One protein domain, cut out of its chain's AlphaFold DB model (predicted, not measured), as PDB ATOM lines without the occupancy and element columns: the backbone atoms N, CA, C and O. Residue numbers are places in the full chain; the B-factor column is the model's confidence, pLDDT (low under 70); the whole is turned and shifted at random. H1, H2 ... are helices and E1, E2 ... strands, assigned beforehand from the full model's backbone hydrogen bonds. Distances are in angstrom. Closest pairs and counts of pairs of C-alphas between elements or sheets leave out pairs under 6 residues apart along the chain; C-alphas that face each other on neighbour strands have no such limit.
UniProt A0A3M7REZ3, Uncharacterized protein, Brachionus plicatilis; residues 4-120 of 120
ATOM      1  N   GLN A   4      46.250  11.147  -8.257       58.66
ATOM      2  CA  GLN A   4      46.325  11.563  -6.840       58.66
ATOM      3  C   GLN A   4      45.312  12.648  -6.422       58.66
ATOM      4  O   GLN A   4      45.070  12.864  -5.237       58.66
ATOM      5  N   PHE A   5      44.742  13.387  -7.375       65.12
ATOM      6  CA  PHE A   5      43.760  14.428  -7.088       65.12
ATOM      7  C   PHE A   5      42.374  13.856  -6.763       65.12
ATOM      8  O   PHE A   5      41.678  14.398  -5.899       65.12
ATOM      9  N   LYS A   6      41.988  12.770  -7.446       68.06
ATOM     10  CA  LYS A   6      40.698  12.095  -7.252       68.06
ATOM     11  C   LYS A   6      40.663  11.249  -5.977       68.06
ATOM     12  O   LYS A   6      39.582  11.003  -5.471       68.06
ATOM     13  N   ASP A   7      41.817  10.903  -5.419       67.75
ATOM     14  CA  ASP A   7      41.896  10.105  -4.186       67.75
ATOM     15  C   ASP A   7      41.977  10.962  -2.914       67.75
ATOM     16  O   ASP A   7      42.156  10.449  -1.811       67.75
ATOM     17  N   SER A   8      41.875  12.288  -3.041       76.94
ATOM     18  CA  SER A   8      41.991  13.167  -1.881       76.94
ATOM     19  C   SER A   8      40.719  13.231  -1.033       76.94
ATOM     20  O   SER A   8      39.608  13.220  -1.565       76.94
ATOM     21  N   GLU A   9      40.882  13.372   0.287       78.44
ATOM     22  CA  GLU A   9      39.782  13.486   1.258       78.44
ATOM     23  C   GLU A   9      38.771  14.568   0.847       78.44
ATOM     24  O   GLU A   9      37.563  14.349   0.850       78.44
ATOM     25  N   GLU A  10      39.259  15.723   0.399       75.19
ATOM     26  CA  GLU A  10      38.422  16.847  -0.010       75.19
ATOM     27  C   GLU A  10      37.630  16.559  -1.296       75.19
ATOM     28  O   GLU A  10      36.526  17.080  -1.457       75.19
ATOM     29  N   TYR A  11      38.162  15.731  -2.204       77.00
ATOM     30  CA  TYR A  11      37.436  15.295  -3.403       77.00
ATOM     31  C   TYR A  11      36.331  14.293  -3.048       77.00
ATOM     32  O   TYR A  11      35.210  14.418  -3.542       77.00
ATOM     33  N   ASN A  12      36.615  13.357  -2.140       80.31
ATOM     34  CA  ASN A  12      35.624  12.402  -1.639       80.31
ATOM     35  C   ASN A  12      34.479  13.114  -0.912       80.31
ATOM     36  O   ASN A  12      33.310  12.838  -1.169       80.31
ATOM     37  N   ILE A  13      34.805  14.094  -0.067       75.69
ATOM     38  CA  ILE A  13      33.808  14.914   0.626       75.69
ATOM     39  C   ILE A  13      32.970  15.722  -0.369       75.69
ATOM     40  O   ILE A  13      31.751  15.791  -0.224       75.69
ATOM     41  N   PHE A  14      33.590  16.312  -1.394       76.12
ATOM     42  CA  PHE A  14      32.853  17.005  -2.450       76.12
ATOM     43  C   PHE A  14      31.859  16.076  -3.168       76.12
ATOM     44  O   PHE A  14      30.710  16.470  -3.370       76.12
ATOM     45  N   ASN A  15      32.268  14.852  -3.517       78.00
ATOM     46  CA  ASN A  15      31.372  13.877  -4.144       78.00
ATOM     47  C   ASN A  15      30.225  13.479  -3.213       78.00
ATOM     48  O   ASN A  15      29.076  13.519  -3.637       78.00
ATOM     49  N   MET A  16      30.513  13.208  -1.938       76.31
ATOM     50  CA  MET A  16      29.485  12.914  -0.938       76.31
ATOM     51  C   MET A  16      28.469  14.061  -0.821       76.31
ATOM     52  O   MET A  16      27.267  13.826  -0.857       76.31
ATOM     53  N   LEU A  17      28.930  15.315  -0.729       72.44
ATOM     54  CA  LEU A  17      28.045  16.483  -0.666       72.44
ATOM     55  C   LEU A  17      27.169  16.638  -1.914       72.44
ATOM     56  O   LEU A  17      26.013  17.053  -1.818       72.44
ATOM     57  N   ARG A  18      27.726  16.325  -3.085       73.69
ATOM     58  CA  ARG A  18      26.993  16.310  -4.350       73.69
ATOM     59  C   ARG A  18      25.928  15.213  -4.362       73.69
ATOM     60  O   ARG A  18      24.813  15.477  -4.797       73.69
ATOM     61  N   GLU A  19      26.262  14.009  -3.909       77.44
ATOM     62  CA  GLU A  19      25.349  12.858  -3.875       77.44
ATOM     63  C   GLU A  19      24.148  13.104  -2.959       77.44
ATOM     64  O   GLU A  19      23.024  12.772  -3.326       77.44
ATOM     65  N   ILE A  20      24.358  13.758  -1.812       67.75
ATOM     66  CA  ILE A  20      23.271  14.106  -0.881       67.75
ATOM     67  C   ILE A  20      22.514  15.390  -1.267       67.75
ATOM     68  O   ILE A  20      21.656  15.841  -0.514       67.75
ATOM     69  N   GLY A  21      22.849  16.025  -2.397       66.19
ATOM     70  CA  GLY A  21      22.190  17.254  -2.857       66.19
ATOM     71  C   GLY A  21      22.461  18.498  -1.997       66.19
ATOM     72  O   GLY A  21      21.756  19.496  -2.122       66.19
ATOM     73  N   ALA A  22      23.485  18.475  -1.138       65.56
ATOM     74  CA  ALA A  22      23.866  19.620  -0.303       65.56
ATOM     75  C   ALA A  22      24.602  20.719  -1.091       65.56
ATOM     76  O   ALA A  22      24.801  21.824  -0.592       65.56
ATOM     77  N   VAL A  23      25.026  20.414  -2.319       68.25
ATOM     78  CA  VAL A  23      25.692  21.341  -3.235       68.25
ATOM     79  C   VAL A  23      24.941  21.337  -4.558       68.25
ATOM     80  O   VAL A  23      24.815  20.292  -5.198       68.25
ATOM     81  N   HIS A  24      24.498  22.508  -5.012       68.88
ATOM     82  CA  HIS A  24      24.050  22.657  -6.390       68.88
ATOM     83  C   HIS A  24      25.256  22.451  -7.309       68.88
ATOM     84  O   HIS A  24      26.285  23.106  -7.163       68.88
ATOM     85  N   VAL A  25      25.153  21.503  -8.239       69.19
ATOM     86  CA  VAL A  25      26.218  21.204  -9.214       69.19
ATOM     87  C   VAL A  25      26.116  22.034 -10.486       69.19
ATOM     88  O   VAL A  25      27.093  22.137 -11.233       69.19
ATOM     89  N   SER A  26      24.953  22.649 -10.693       70.31
ATOM     90  CA  SER A  26      24.673  23.603 -11.751       70.31
ATOM     91  C   SER A  26      24.138  24.907 -11.167       70.31
ATOM     92  O   SER A  26      23.384  24.914 -10.194       70.31
ATOM     93  N   GLN A  27      24.555  26.026 -11.749       74.88
ATOM     94  CA  GLN A  27      23.969  27.336 -11.473       74.88
ATOM     95  C   GLN A  27      24.013  28.208 -12.727       74.88
ATOM     96  O   GLN A  27      24.762  27.927 -13.660       74.88
ATOM     97  N   VAL A  28      23.256  29.300 -12.746       80.38
ATOM     98  CA  VAL A  28      23.225  30.227 -13.883       80.38
ATOM     99  C   VAL A  28      24.294  31.310 -13.729       80.38
ATOM    100  O   VAL A  28      24.491  31.865 -12.650       80.38
ATOM    101  N   CYS A  29      24.997  31.629 -14.816       79.44
ATOM    102  CA  CYS A  29      25.982  32.704 -14.833       79.44
ATOM    103  C   CYS A  29      25.327  34.069 -14.598       79.44
ATOM    104  O   CYS A  29      24.587  34.566 -15.445       79.44
ATOM    105  N   SER A  30      25.667  34.702 -13.476       77.31
ATOM    106  CA  SER A  30      25.207  36.044 -13.098       77.31
ATOM    107  C   SER A  30      26.176  37.166 -13.496       77.31
ATOM    108  O   SER A  30      25.863  38.340 -13.324       77.31
ATOM    109  N   ILE A  31      27.348  36.836 -14.054       77.12
ATOM    110  CA  ILE A  31      28.361  37.821 -14.456       77.12
ATOM    111  C   ILE A  31      27.949  38.445 -15.793       77.12
ATOM    112  O   ILE A  31      28.119  37.821 -16.840       77.12
ATOM    113  N   SER A  32      27.456  39.685 -15.761       77.38
ATOM    114  CA  SER A  32      26.948  40.420 -16.935       77.38
ATOM    115  C   SER A  32      27.950  40.514 -18.088       77.38
ATOM    116  O   SER A  32      27.569  40.453 -19.251       77.38
ATOM    117  N   ASN A  33      29.245  40.608 -17.773       75.88
ATOM    118  CA  ASN A  33      30.312  40.754 -18.767       75.88
ATOM    119  C   ASN A  33      30.843  39.402 -19.278       75.88
ATOM    120  O   ASN A  33      31.826  39.353 -20.016       75.88
ATOM    121  N   CYS A  34      30.243  38.284 -18.862       75.25
ATOM    122  CA  CYS A  34      30.607  36.974 -19.375       75.25
ATOM    123  C   CYS A  34      29.925  36.744 -20.736       75.25
ATOM    124  O   CYS A  34      28.706  36.871 -20.822       75.25
ATOM    125  N   PRO A  35      30.639  36.264 -21.774       77.50
ATOM    126  CA  PRO A  35      30.022  35.856 -23.048       77.50
ATOM    127  C   PRO A  35      28.962  34.751 -22.909       77.50
ATOM    128  O   PRO A  35      28.238  34.433 -23.847       77.50
ATOM    129  N   LYS A  36      28.915  34.112 -21.737       78.50
ATOM    130  CA  LYS A  36      27.977  33.057 -21.361       78.50
ATOM    131  C   LYS A  36      27.049  33.503 -20.228       78.50
ATOM    132  O   LYS A  36      26.580  32.660 -19.468       78.50
ATOM    133  N   TYR A  37      26.805  34.807 -20.105       80.88
ATOM    134  CA  TYR A  37      25.801  35.362 -19.202       80.88
ATOM    135  C   TYR A  37      24.459  34.632 -19.373       80.88
ATOM    136  O   TYR A  37      24.088  34.265 -20.490       80.88
ATOM    137  N   GLN A  38      23.786  34.358 -18.254       83.06
ATOM    138  CA  GLN A  38      22.545  33.577 -18.175       83.06
ATOM    139  C   GLN A  38      22.609  32.141 -18.720       83.06
ATOM    140  O   GLN A  38      21.578  31.490 -18.869       83.06
ATOM    141  N   ARG A  39      23.803  31.595 -18.973       83.56
ATOM    142  CA  ARG A  39      23.968  30.170 -19.283       83.56
ATOM    143  C   ARG A  39      24.327  29.362 -18.048       83.56
ATOM    144  O   ARG A  39      24.858  29.892 -17.071       83.56
ATOM    145  N   GLU A  40      24.064  28.065 -18.132       81.19
ATOM    146  CA  GLU A  40      24.433  27.101 -17.104       81.19
ATOM    147  C   GLU A  40      25.959  27.037 -16.921       81.19
ATOM    148  O   GLU A  40      26.747  27.054 -17.875       81.19
ATOM    149  N   MET A  41      26.366  26.996 -15.660       79.50
ATOM    150  CA  MET A  41      27.730  26.831 -15.194       79.50
ATOM    151  C   MET A  41      27.837  25.518 -14.444       79.50
ATOM    152  O   MET A  41      26.946  25.159 -13.680       79.50
ATOM    153  N   GLU A  42      28.979  24.862 -14.592       79.44
ATOM    154  CA  GLU A  42      29.296  23.653 -13.843       79.44
ATOM    155  C   GLU A  42      30.239  23.978 -12.692       79.44
ATOM    156  O   GLU A  42      31.209  24.739 -12.850       79.44
ATOM    157  N   LEU A  43      29.992  23.361 -11.542       76.88
ATOM    158  CA  LEU A  43      30.907  23.421 -10.416       76.88
ATOM    159  C   LEU A  43      32.083  22.480 -10.669       76.88
ATOM    160  O   LEU A  43      31.911  21.284 -10.893       76.88
ATOM    161  N   ARG A  44      33.305  23.014 -10.628       78.25
ATOM    162  CA  ARG A  44      34.527  22.243 -10.883       78.25
ATOM    163  C   ARG A  44      35.479  22.298  -9.703       78.25
ATOM    164  O   ARG A  44      35.940  23.372  -9.315       78.25
ATOM    165  N   PHE A  45      35.833  21.122  -9.204       77.31
ATOM    166  CA  PHE A  45      36.884  20.905  -8.219       77.31
ATOM    167  C   PHE A  45      38.232  20.774  -8.954       77.31
ATOM    168  O   PHE A  45      38.378  19.930  -9.839       77.31
ATOM    169  N   ARG A  46      39.208  21.647  -8.666       77.69
ATOM    170  CA  ARG A  46      40.518  21.682  -9.357       77.69
ATOM    171  C   ARG A  46      41.635  22.229  -8.472       77.69
ATOM    172  O   ARG A  46      41.373  22.848  -7.450       77.69
ATOM    173  N   THR A  47      42.885  22.094  -8.894       76.56
ATOM    174  CA  THR A  47      43.994  22.865  -8.315       76.56
ATOM    175  C   THR A  47      44.011  24.294  -8.869       76.56
ATOM    176  O   THR A  47      43.550  24.568  -9.989       76.56
ATOM    177  N   ARG A  48      44.519  25.252  -8.083       74.06
ATOM    178  CA  ARG A  48      44.612  26.660  -8.511       74.06
ATOM    179  C   ARG A  48      45.529  26.844  -9.724       74.06
ATOM    180  O   ARG A  48      45.208  27.634 -10.614       74.06
ATOM    181  N   GLY A  49      46.614  26.077  -9.767       74.31
ATOM    182  CA  GLY A  49      47.588  25.993 -10.853       74.31
ATOM    183  C   GLY A  49      48.087  24.558 -11.019       74.31
ATOM    184  O   GLY A  49      47.792  23.708 -10.178       74.31
ATOM    185  N   LYS A  50      48.827  24.295 -12.103       72.75
ATOM    186  CA  LYS A  50      49.270  22.943 -12.494       72.75
ATOM    187  C   LYS A  50      50.016  22.216 -11.365       72.75
ATOM    188  O   LYS A  50      49.726  21.052 -11.124       72.75
ATOM    189  N   ASP A  51      50.824  22.958 -10.608       76.31
ATOM    190  CA  ASP A  51      51.683  22.430  -9.534       76.31
ATOM    191  C   ASP A  51      51.263  22.917  -8.134       76.31
ATOM    192  O   ASP A  51      52.007  22.823  -7.159       76.31
ATOM    193  N   SER A  52      50.063  23.492  -8.011       76.19
ATOM    194  CA  SER A  52      49.591  24.024  -6.734       76.19
ATOM    195  C   SER A  52      49.023  22.920  -5.845       76.19
ATOM    196  O   SER A  52      48.148  22.168  -6.271       76.19
ATOM    197  N   LYS A  53      49.438  22.908  -4.573       74.06
ATOM    198  CA  LYS A  53      48.778  22.127  -3.512       74.06
ATOM    199  C   LYS A  53      47.423  22.720  -3.098       74.06
ATOM    200  O   LYS A  53      46.638  22.049  -2.438       74.06
ATOM    201  N   GLU A  54      47.137  23.971  -3.475       75.88
ATOM    202  CA  GLU A  54      45.882  24.646  -3.143       75.88
ATOM    203  C   GLU A  54      44.761  24.135  -4.056       75.88
ATOM    204  O   GLU A  54      44.733  24.389  -5.270       75.88
ATOM    205  N   LYS A  55      43.815  23.417  -3.449       76.88
ATOM    206  CA  LYS A  55      42.592  22.962  -4.106       76.88
ATOM    207  C   LYS A  55      41.547  24.081  -4.036       76.88
ATOM    208  O   LYS A  55      41.344  24.718  -3.000       76.88
ATOM    209  N   ILE A  56      40.842  24.300  -5.142       76.81
ATOM    210  CA  ILE A  56      39.741  25.258  -5.259       76.81
ATOM    211  C   ILE A  56      38.490  24.637  -5.897       76.81
ATOM    212  O   ILE A  56      38.572  23.745  -6.743       76.81
ATOM    213  N   LEU A  57      37.331  25.172  -5.520       76.69
ATOM    214  CA  LEU A  57      36.036  24.912  -6.142       76.69
ATOM    215  C   LEU A  57      35.651  26.145  -6.954       76.69
ATOM    216  O   LEU A  57      35.653  27.270  -6.451       76.69
ATOM    217  N   THR A  58      35.397  25.963  -8.245       76.06
ATOM    218  CA  THR A  58      35.124  27.085  -9.148       76.06
ATOM    219  C   THR A  58      33.963  26.783 -10.056       76.06
ATOM    220  O   THR A  58      33.991  25.772 -10.757       76.06
ATOM    221  N   TRP A  59      33.024  27.712 -10.121       75.56
ATOM    222  CA  TRP A  59      32.023  27.728 -11.166       75.56
ATOM    223  C   TRP A  59      32.648  28.136 -12.492       75.56
ATOM    224  O   TRP A  59      33.541  28.991 -12.569       75.56
ATOM    225  N   ARG A  60      32.250  27.456 -13.562       71.88
ATOM    226  CA  ARG A  60      32.723  27.785 -14.898       71.88
ATOM    227  C   ARG A  60      31.625  27.643 -15.921       71.88
ATOM    228  O   ARG A  60      31.029  26.582 -16.063       71.88
ATOM    229  N   CYS A  61      31.494  28.680 -16.733       73.31
ATOM    230  CA  CYS A  61      30.972  28.526 -18.075       73.31
ATOM    231  C   CYS A  61      31.998  27.730 -18.899       73.31
ATOM    232  O   CYS A  61      33.203  27.965 -18.784       73.31
ATOM    233  N   THR A  62      31.570  26.807 -19.760       65.88
ATOM    234  CA  THR A  62      32.495  26.029 -20.607       65.88
ATOM    235  C   THR A  62      33.457  26.966 -21.358       65.88
ATOM    236  O   THR A  62      33.008  27.820 -22.117       65.88
ATOM    237  N   GLY A  63      34.769  26.860 -21.129       62.09
ATOM    238  CA  GLY A  63      35.778  27.735 -21.752       62.09
ATOM    239  C   GLY A  63      36.018  29.106 -21.089       62.09
ATOM    240  O   GLY A  63      36.846  29.857 -21.589       62.09
ATOM    241  N   TYR A  64      35.374  29.435 -19.961       63.53
ATOM    242  CA  TYR A  64      35.584  30.696 -19.225       63.53
ATOM    243  C   TYR A  64      35.633  30.483 -17.698       63.53
ATOM    244  O   TYR A  64      35.115  29.497 -17.174       63.53
ATOM    245  N   LYS A  65      36.300  31.378 -16.953       62.50
ATOM    246  CA  LYS A  65      36.341  31.350 -15.475       62.50
ATOM    247  C   LYS A  65      35.264  32.287 -14.921       62.50
ATOM    248  O   LYS A  65      35.329  33.476 -15.207       62.50
ATOM    249  N   CYS A  66      34.338  31.779 -14.106       65.56
ATOM    250  CA  CYS A  66      33.237  32.568 -13.547       65.56
ATOM    251  C   CYS A  66      33.117  32.278 -12.045       65.56
ATOM    252  O   CYS A  66      32.446  31.341 -11.647       65.56
ATOM    253  N   GLY A  67      33.815  33.047 -11.207       63.56
ATOM    254  CA  GLY A  67      33.859  32.808  -9.759       63.56
ATOM    255  C   GLY A  67      34.885  31.743  -9.342       63.56
ATOM    256  O   GLY A  67      35.207  30.800 -10.069       63.56
ATOM    257  N   THR A  68      35.511  31.925  -8.181       62.78
ATOM    258  CA  THR A  68      36.501  30.986  -7.629       62.78
ATOM    259  C   THR A  68      36.465  31.041  -6.111       62.78
ATOM    260  O   THR A  68      36.617  32.117  -5.538       62.78
ATOM    261  N   LYS A  69      36.304  29.884  -5.464       66.19
ATOM    262  CA  LYS A  69      36.294  29.750  -4.006       66.19
ATOM    263  C   LYS A  69      37.319  28.723  -3.548       66.19
ATOM    264  O   LYS A  69      37.629  27.753  -4.243       66.19
ATOM    265  N   LYS A  70      37.894  28.965  -2.373       64.50
ATOM    266  CA  LYS A  70      38.898  28.080  -1.775       64.50
ATOM    267  C   LYS A  70      38.209  26.924  -1.060       64.50
ATOM    268  O   LYS A  70      37.287  27.154  -0.283       64.50
ATOM    269  N   ILE A  71      38.694  25.701  -1.268       66.25
ATOM    270  CA  ILE A  71      38.106  24.506  -0.645       66.25
ATOM    271  C   ILE A  71      38.243  24.524   0.871       66.25
ATOM    272  O   ILE A  71      37.336  24.067   1.551       66.25
ATOM    273  N   ASN A  72      39.306  25.123   1.413       63.50
ATOM    274  CA  ASN A  72      39.499  25.209   2.863       63.50
ATOM    275  C   ASN A  72      38.313  25.873   3.581       63.50
ATOM    276  O   ASN A  72      37.978  25.468   4.687       63.50
ATOM    277  N   VAL A  73      37.648  26.844   2.942       61.47
ATOM    278  CA  VAL A  73      36.456  27.508   3.499       61.47
ATOM    279  C   VAL A  73      35.265  26.547   3.526       61.47
ATOM    280  O   VAL A  73      34.579  26.435   4.534       61.47
ATOM    281  N   ILE A  74      35.066  25.797   2.442       66.94
ATOM    282  CA  ILE A  74      33.985  24.811   2.310       66.94
ATOM    283  C   ILE A  74      34.198  23.646   3.285       66.94
ATOM    284  O   ILE A  74      33.279  23.253   3.994       66.94
ATOM    285  N   MET A  75      35.434  23.163   3.408       66.62
ATOM    286  CA  MET A  75      35.821  22.138   4.378       66.62
ATOM    287  C   MET A  75      35.605  22.586   5.823       66.62
ATOM    288  O   MET A  75      35.150  21.790   6.639       66.62
ATOM    289  N   LEU A  76      35.914  23.844   6.151       65.62
ATOM    290  CA  LEU A  76      35.686  24.383   7.490       65.62
ATOM    291  C   LEU A  76      34.198  24.338   7.855       65.62
ATOM    292  O   LEU A  76      33.858  23.913   8.952       65.62
ATOM    293  N   LEU A  77      33.311  24.686   6.923       66.00
ATOM    294  CA  LEU A  77      31.862  24.664   7.144       66.00
ATOM    295  C   LEU A  77      31.316  23.258   7.324       66.00
ATOM    296  O   LEU A  77      30.523  23.029   8.229       66.00
ATOM    297  N   ILE A  78      31.776  22.312   6.506       68.19
ATOM    298  CA  ILE A  78      31.399  20.903   6.645       68.19
ATOM    299  C   ILE A  78      31.846  20.380   8.007       68.19
ATOM    300  O   ILE A  78      31.080  19.695   8.672       68.19
ATOM    301  N   LYS A  79      33.057  20.733   8.457       67.81
ATOM    302  CA  LYS A  79      33.569  20.338   9.778       67.81
ATOM    303  C   LYS A  79      32.780  20.986  10.917       67.81
ATOM    304  O   LYS A  79      32.385  20.286  11.844       67.81
ATOM    305  N   CYS A  80      32.504  22.289  10.839       66.62
ATOM    306  CA  CYS A  80      31.660  22.993  11.807       66.62
ATOM    307  C   CYS A  80      30.254  22.386  11.872       66.62
ATOM    308  O   CYS A  80      29.707  22.207  12.957       66.62
ATOM    309  N   TRP A  81      29.692  22.008  10.728       69.88
ATOM    310  CA  TRP A  81      28.380  21.386  10.657       69.88
ATOM    311  C   TRP A  81      28.373  19.932  11.135       69.88
ATOM    312  O   TRP A  81      27.484  19.543  11.883       69.88
ATOM    313  N   ALA A  82      29.380  19.131  10.790       67.19
ATOM    314  CA  ALA A  82      29.538  17.778  11.319       67.19
ATOM    315  C   ALA A  82      29.656  17.799  12.852       67.19
ATOM    316  O   ALA A  82      29.070  16.953  13.531       67.19
ATOM    317  N   ALA A  83      30.341  18.804  13.410       66.50
ATOM    318  CA  ALA A  83      30.372  19.036  14.848       66.50
ATOM    319  C   ALA A  83      28.979  19.394  15.402       66.50
ATOM    320  O   ALA A  83      28.558  18.804  16.395       66.50
ATOM    321  N   GLN A  84      28.224  20.280  14.741       66.06
ATOM    322  CA  GLN A  84      26.845  20.619  15.130       66.06
ATOM    323  C   GLN A  84      25.899  19.412  15.079       66.06
ATOM    324  O   GLN A  84      25.148  19.195  16.024       66.06
ATOM    325  N   LEU A  85      25.968  18.586  14.033       66.50
ATOM    326  CA  LEU A  85      25.197  17.345  13.936       66.50
ATOM    327  C   LEU A  85      25.583  16.330  15.006       66.50
ATOM    328  O   LEU A  85      24.719  15.623  15.517       66.50
ATOM    329  N   THR A  86      26.872  16.231  15.332       68.75
ATOM    330  CA  THR A  86      27.339  15.337  16.395       68.75
ATOM    331  C   THR A  86      26.756  15.771  17.734       68.75
ATOM    332  O   THR A  86      26.223  14.928  18.444       68.75
ATOM    333  N   ILE A  87      26.766  17.078  18.024       68.88
ATOM    334  CA  ILE A  87      26.138  17.669  19.218       68.88
ATOM    335  C   ILE A  87      24.619  17.437  19.222       68.88
ATOM    336  O   ILE A  87      24.053  17.076  20.251       68.88
ATOM    337  N   ALA A  88      23.948  17.620  18.083       65.25
ATOM    338  CA  ALA A  88      22.515  17.369  17.951       65.25
ATOM    339  C   ALA A  88      22.172  15.894  18.217       65.25
ATOM    340  O   ALA A  88      21.253  15.594  18.976       65.25
ATOM    341  N   LYS A  89      22.951  14.958  17.658       65.00
ATOM    342  CA  LYS A  89      22.780  13.517  17.889       65.00
ATOM    343  C   LYS A  89      23.022  13.126  19.345       65.00
ATOM    344  O   LYS A  89      22.241  12.343  19.877       65.00
ATOM    345  N   THR A  90      24.061  13.648  20.002       66.44
ATOM    346  CA  THR A  90      24.290  13.360  21.428       66.44
ATOM    347  C   THR A  90      23.178  13.907  22.311       66.44
ATOM    348  O   THR A  90      22.811  13.232  23.264       66.44
ATOM    349  N   ARG A  91      22.588  15.061  21.977       62.47
ATOM    350  CA  ARG A  91      21.421  15.603  22.693       62.47
ATOM    351  C   ARG A  91      20.161  14.753  22.522       62.47
ATOM    352  O   ARG A  91      19.505  14.456  23.513       62.47
ATOM    353  N   ILE A  92      19.882  14.268  21.309       64.56
ATOM    354  CA  ILE A  92      18.781  13.316  21.055       64.56
ATOM    355  C   ILE A  92      18.959  12.042  21.895       64.56
ATOM    356  O   ILE A  92      18.018  11.574  22.529       64.56
ATOM    357  N   ILE A  93      20.175  11.486  21.929       65.56
ATOM    358  CA  ILE A  93      20.490  10.284  22.722       65.56
ATOM    359  C   ILE A  93      20.393  10.566  24.229       65.56
ATOM    360  O   ILE A  93      19.981   9.692  24.987       65.56
ATOM    361  N   ALA A  94      20.736  11.781  24.663       69.31
ATOM    362  CA  ALA A  94      20.619  12.224  26.051       69.31
ATOM    363  C   ALA A  94      19.169  12.498  26.498       69.31
ATOM    364  O   ALA A  94      18.951  12.789  27.672       69.31
ATOM    365  N   GLY A  95      18.181  12.372  25.603       61.22
ATOM    366  CA  GLY A  95      16.763  12.554  25.919       61.22
ATOM    367  C   GLY A  95      16.259  13.993  25.799       61.22
ATOM    368  O   GLY A  95      15.142  14.273  26.230       61.22
ATOM    369  N   ASP A  96      17.034  14.902  25.197       59.56
ATOM    370  CA  ASP A  96      16.523  16.223  24.826       59.56
ATOM    371  C   ASP A  96      15.532  16.066  23.657       59.56
ATOM    372  O   ASP A  96      15.814  15.350  22.695       59.56
ATOM    373  N   ASN A  97      14.376  16.743  23.729       59.19
ATOM    374  CA  ASN A  97      13.249  16.695  22.776       59.19
ATOM    375  C   ASN A  97      13.580  17.255  21.371       59.19
ATOM    376  O   ASN A  97      12.908  18.155  20.872       59.19
ATOM    377  N   TRP A  98      14.624  16.753  20.724       60.72
ATOM    378  CA  TRP A  98      14.962  17.067  19.343       60.72
ATOM    379  C   TRP A  98      14.285  16.056  18.421       60.72
ATOM    380  O   TRP A  98      14.490  14.845  18.509       60.72
ATOM    381  N   SER A  99      13.441  16.569  17.537       63.66
ATOM    382  CA  SER A  99      12.690  15.794  16.562       63.66
ATOM    383  C   SER A  99      13.523  15.528  15.304       63.66
ATOM    384  O   SER A  99      14.485  16.229  14.988       63.66
ATOM    385  N   ARG A 100      13.124  14.522  14.521       60.34
ATOM    386  CA  ARG A 100      13.733  14.221  13.212       60.34
ATOM    387  C   ARG A 100      13.683  15.428  12.254       60.34
ATOM    388  O   ARG A 100      14.610  15.619  11.475       60.34
ATOM    389  N   ASN A 101      12.666  16.281  12.400       64.00
ATOM    390  CA  ASN A 101      12.495  17.515  11.629       64.00
ATOM    391  C   ASN A 101      13.577  18.565  11.933       64.00
ATOM    392  O   ASN A 101      13.939  19.338  11.048       64.00
ATOM    393  N   ASP A 102      14.124  18.580  13.152       66.19
ATOM    394  CA  ASP A 102      15.204  19.502  13.522       66.19
ATOM    395  C   ASP A 102      16.499  19.141  12.779       66.19
ATOM    396  O   ASP A 102      17.220  20.013  12.291       66.19
ATOM    397  N   VAL A 103      16.755  17.841  12.593       64.19
ATOM    398  CA  VAL A 103      17.902  17.339  11.819       64.19
ATOM    399  C   VAL A 103      17.769  17.700  10.336       64.19
ATOM    400  O   VAL A 103      18.727  18.198   9.742       64.19
ATOM    401  N   ASP A 104      16.585  17.515   9.754       64.44
ATOM    402  CA  ASP A 104      16.324  17.857   8.350       64.44
ATOM    403  C   ASP A 104      16.413  19.376   8.106       64.44
ATOM    404  O   ASP A 104      16.993  19.821   7.110       64.44
ATOM    405  N   GLY A 105      15.952  20.192   9.061       66.25
ATOM    406  CA  GLY A 105      16.130  21.647   9.040       66.25
ATOM    407  C   GLY A 105      17.605  22.066   9.037       66.25
ATOM    408  O   GLY A 105      18.006  22.965   8.289       66.25
ATOM    409  N   HIS A 106      18.452  21.372   9.803       67.25
ATOM    410  CA  HIS A 106      19.898  21.603   9.793       67.25
ATOM    411  C   HIS A 106      20.577  21.183   8.479       67.25
ATOM    412  O   HIS A 106      21.546  21.834   8.076       67.25
ATOM    413  N   ILE A 107      20.084  20.145   7.788       62.97
ATOM    414  CA  ILE A 107      20.572  19.748   6.453       62.97
ATOM    415  C   ILE A 107      20.219  20.823   5.415       62.97
ATOM    416  O   ILE A 107      21.089  21.253   4.653       62.97
ATOM    417  N   MET A 108      18.976  21.316   5.419       65.12
ATOM    418  CA  MET A 108      18.563  22.389   4.507       65.12
ATOM    419  C   MET A 108      19.334  23.691   4.758       65.12
ATOM    420  O   MET A 108      19.761  24.348   3.808       65.12
ATOM    421  N   SER A 109      19.584  24.034   6.026       70.25
ATOM    422  CA  SER A 109      20.394  25.199   6.404       70.25
ATOM    423  C   SER A 109      21.849  25.084   5.929       70.25
ATOM    424  O   SER A 109      22.412  26.052   5.410       70.25
ATOM    425  N   LEU A 110      22.461  23.896   6.026       69.00
ATOM    426  CA  LEU A 110      23.802  23.666   5.482       69.00
ATOM    427  C   LEU A 110      23.830  23.865   3.970       69.00
ATOM    428  O   LEU A 110      24.706  24.572   3.472       69.00
ATOM    429  N   SER A 111      22.880  23.255   3.259       65.88
ATOM    430  CA  SER A 111      22.775  23.390   1.808       65.88
ATOM    431  C   SER A 111      22.658  24.864   1.418       65.88
ATOM    432  O   SER A 111      23.434  25.352   0.599       65.88
ATOM    433  N   GLY A 112      21.790  25.627   2.091       68.38
ATOM    434  CA  GLY A 112      21.667  27.071   1.885       68.38
ATOM    435  C   GLY A 112      22.986  27.829   2.086       68.38
ATOM    436  O   GLY A 112      23.391  28.599   1.217       68.38
ATOM    437  N   ASN A 113      23.699  27.571   3.186       70.06
ATOM    438  CA  ASN A 113      24.959  28.252   3.504       70.06
ATOM    439  C   ASN A 113      26.097  27.891   2.539       70.06
ATOM    440  O   ASN A 113      26.822  28.779   2.080       70.06
ATOM    441  N   ILE A 114      26.259  26.605   2.211       67.88
ATOM    442  CA  ILE A 114      27.271  26.148   1.252       67.88
ATOM    443  C   ILE A 114      26.995  26.772  -0.116       67.88
ATOM    444  O   ILE A 114      27.908  27.327  -0.730       67.88
ATOM    445  N   ASN A 115      25.743  26.741  -0.571       67.69
ATOM    446  CA  ASN A 115      25.370  27.295  -1.866       67.69
ATOM    447  C   ASN A 115      25.524  28.819  -1.907       67.69
ATOM    448  O   ASN A 115      26.108  29.324  -2.861       67.69
ATOM    449  N   TYR A 116      25.122  29.546  -0.860       68.88
ATOM    450  CA  TYR A 116      25.349  30.990  -0.759       68.88
ATOM    451  C   TYR A 116      26.830  31.341  -0.958       68.88
ATOM    452  O   TYR A 116      27.160  32.132  -1.833       68.88
ATOM    453  N   MET A 117      27.740  30.671  -0.246       67.50
ATOM    454  CA  MET A 117      29.183  30.921  -0.375       67.50
ATOM    455  C   MET A 117      29.804  30.446  -1.687       67.50
ATOM    456  O   MET A 117      30.883  30.906  -2.066       67.50
ATOM    457  N   LEU A 118      29.166  29.496  -2.363       64.81
ATOM    458  CA  LEU A 118      29.552  29.090  -3.706       64.81
ATOM    459  C   LEU A 118      29.112  30.119  -4.761       64.81
ATOM    460  O   LEU A 118      29.772  30.214  -5.797       64.81
ATOM    461  N   VAL A 119      28.039  30.875  -4.510       61.31
ATOM    462  CA  VAL A 119      27.442  31.841  -5.451       61.31
ATOM    463  C   VAL A 119      27.989  33.265  -5.246       61.31
ATOM    464  O   VAL A 119      28.314  33.925  -6.233       61.31
ATOM    465  N   THR A 120      28.119  33.735  -3.998       56.03
ATOM    466  CA  THR A 120      28.765  35.016  -3.616       56.03
ATOM    467  C   THR A 120      30.257  34.831  -3.512       56.03
ATOM    468  O   THR A 120      31.095  35.628  -3.992       56.03
TER     469      THR A 120
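AT A GLANCE: This is residues 4 to 120 of the 120 residues of an uncharacterized protein of Brachionus plicatilis (UniProt A0A3M7REZ3). A long helical hairpin, H2 and H3, has its two helices side by side and meets a small three-stranded sheet, E1 to E3, with residues 71 to 74 and 115 to 119; the sheet is a head at that end, and the hairpin makes most of the length. A shorter helix, H1, lies near the sheet and the beginning of H2, at a steep angle to H2. The printed part has 117 residues with three named helices and three named strands, in the order H1, E1, E2, E3, H2, H3; the sheet's order is E1, E2, E3, all antiparallel, and the class is mixed, helices and strands. The whole is loose, with a radius of gyration of the C-alphas of 16.7 A, and elongated, with spans of 55 by 33 by 19 A.

IN THESE COORDINATES: The sheet holds E1, residues 26 to 28, E2, residues 40 to 47 and 21.9 A long, and E3, residues 55 to 60 and 15.4 A long. H2 is the longest helix, residues 71 to 93, 32.5 A from C-alpha 71 at (38.106, 24.506, -0.645) to C-alpha 93 at (20.490, 10.284, 22.722). H3 is residues 100 to 119, 29.1 A long, and ends with C-alpha 119 at (27.442, 31.841, -5.451). H1 is residues 9 to 19, 15.3 A long.

HOW THE PARTS SIT: The three strands form a meander, each the antiparallel neighbour of the one before. E2 and E3, a hairpin, run at 161 degrees, with N 44 and O 58 at 2.8 A and N 56 and O 46 at 2.8 A, within hydrogen-bond range. E1 and E2, also a hairpin, stand at 122 degrees, with N 41 and O 27 at 2.7 A. The pairing is staggered: E2 pairs with E1 over residues 40 to 42 and with E3 over residues 42 to 47. Residues 56 to 57 of E3 also pair, antiparallel, with residues 69 to 70. H2 only grazes the sheet with its residues 71 to 74; the closest C-alphas of E3 and H2 are those of Ile 56 and Ile 71, 5.0 A apart. H3 only grazes it with residues 115 to 119. H2 and H3, a helical hairpin, touch, closest at the C-alphas of Ile 74 and Ile 114, 6.9 A apart, at a shallow tilt of 8 degrees, opposite ways. H1 only grazes the sheet with residues 10 to 15. H1 is close to H2 but not clearly touching, closest at the C-alphas of Glu 10 and Met 75, 7.3 A apart. H1 and H3 are apart. In H1, H2 and H3 every O i to N i+4 pair is within hydrogen-bond range.

THE WHOLE: The C-alphas farthest apart are those of Pro 35 and Gly 95, 55.8 A. The printed part has no cut. The link from E1 to E2, 11 residues, is long; the others are short. The mean pLDDT of the printed part is 70.1, and 67 residues are under 70, among them residues 62 to 108.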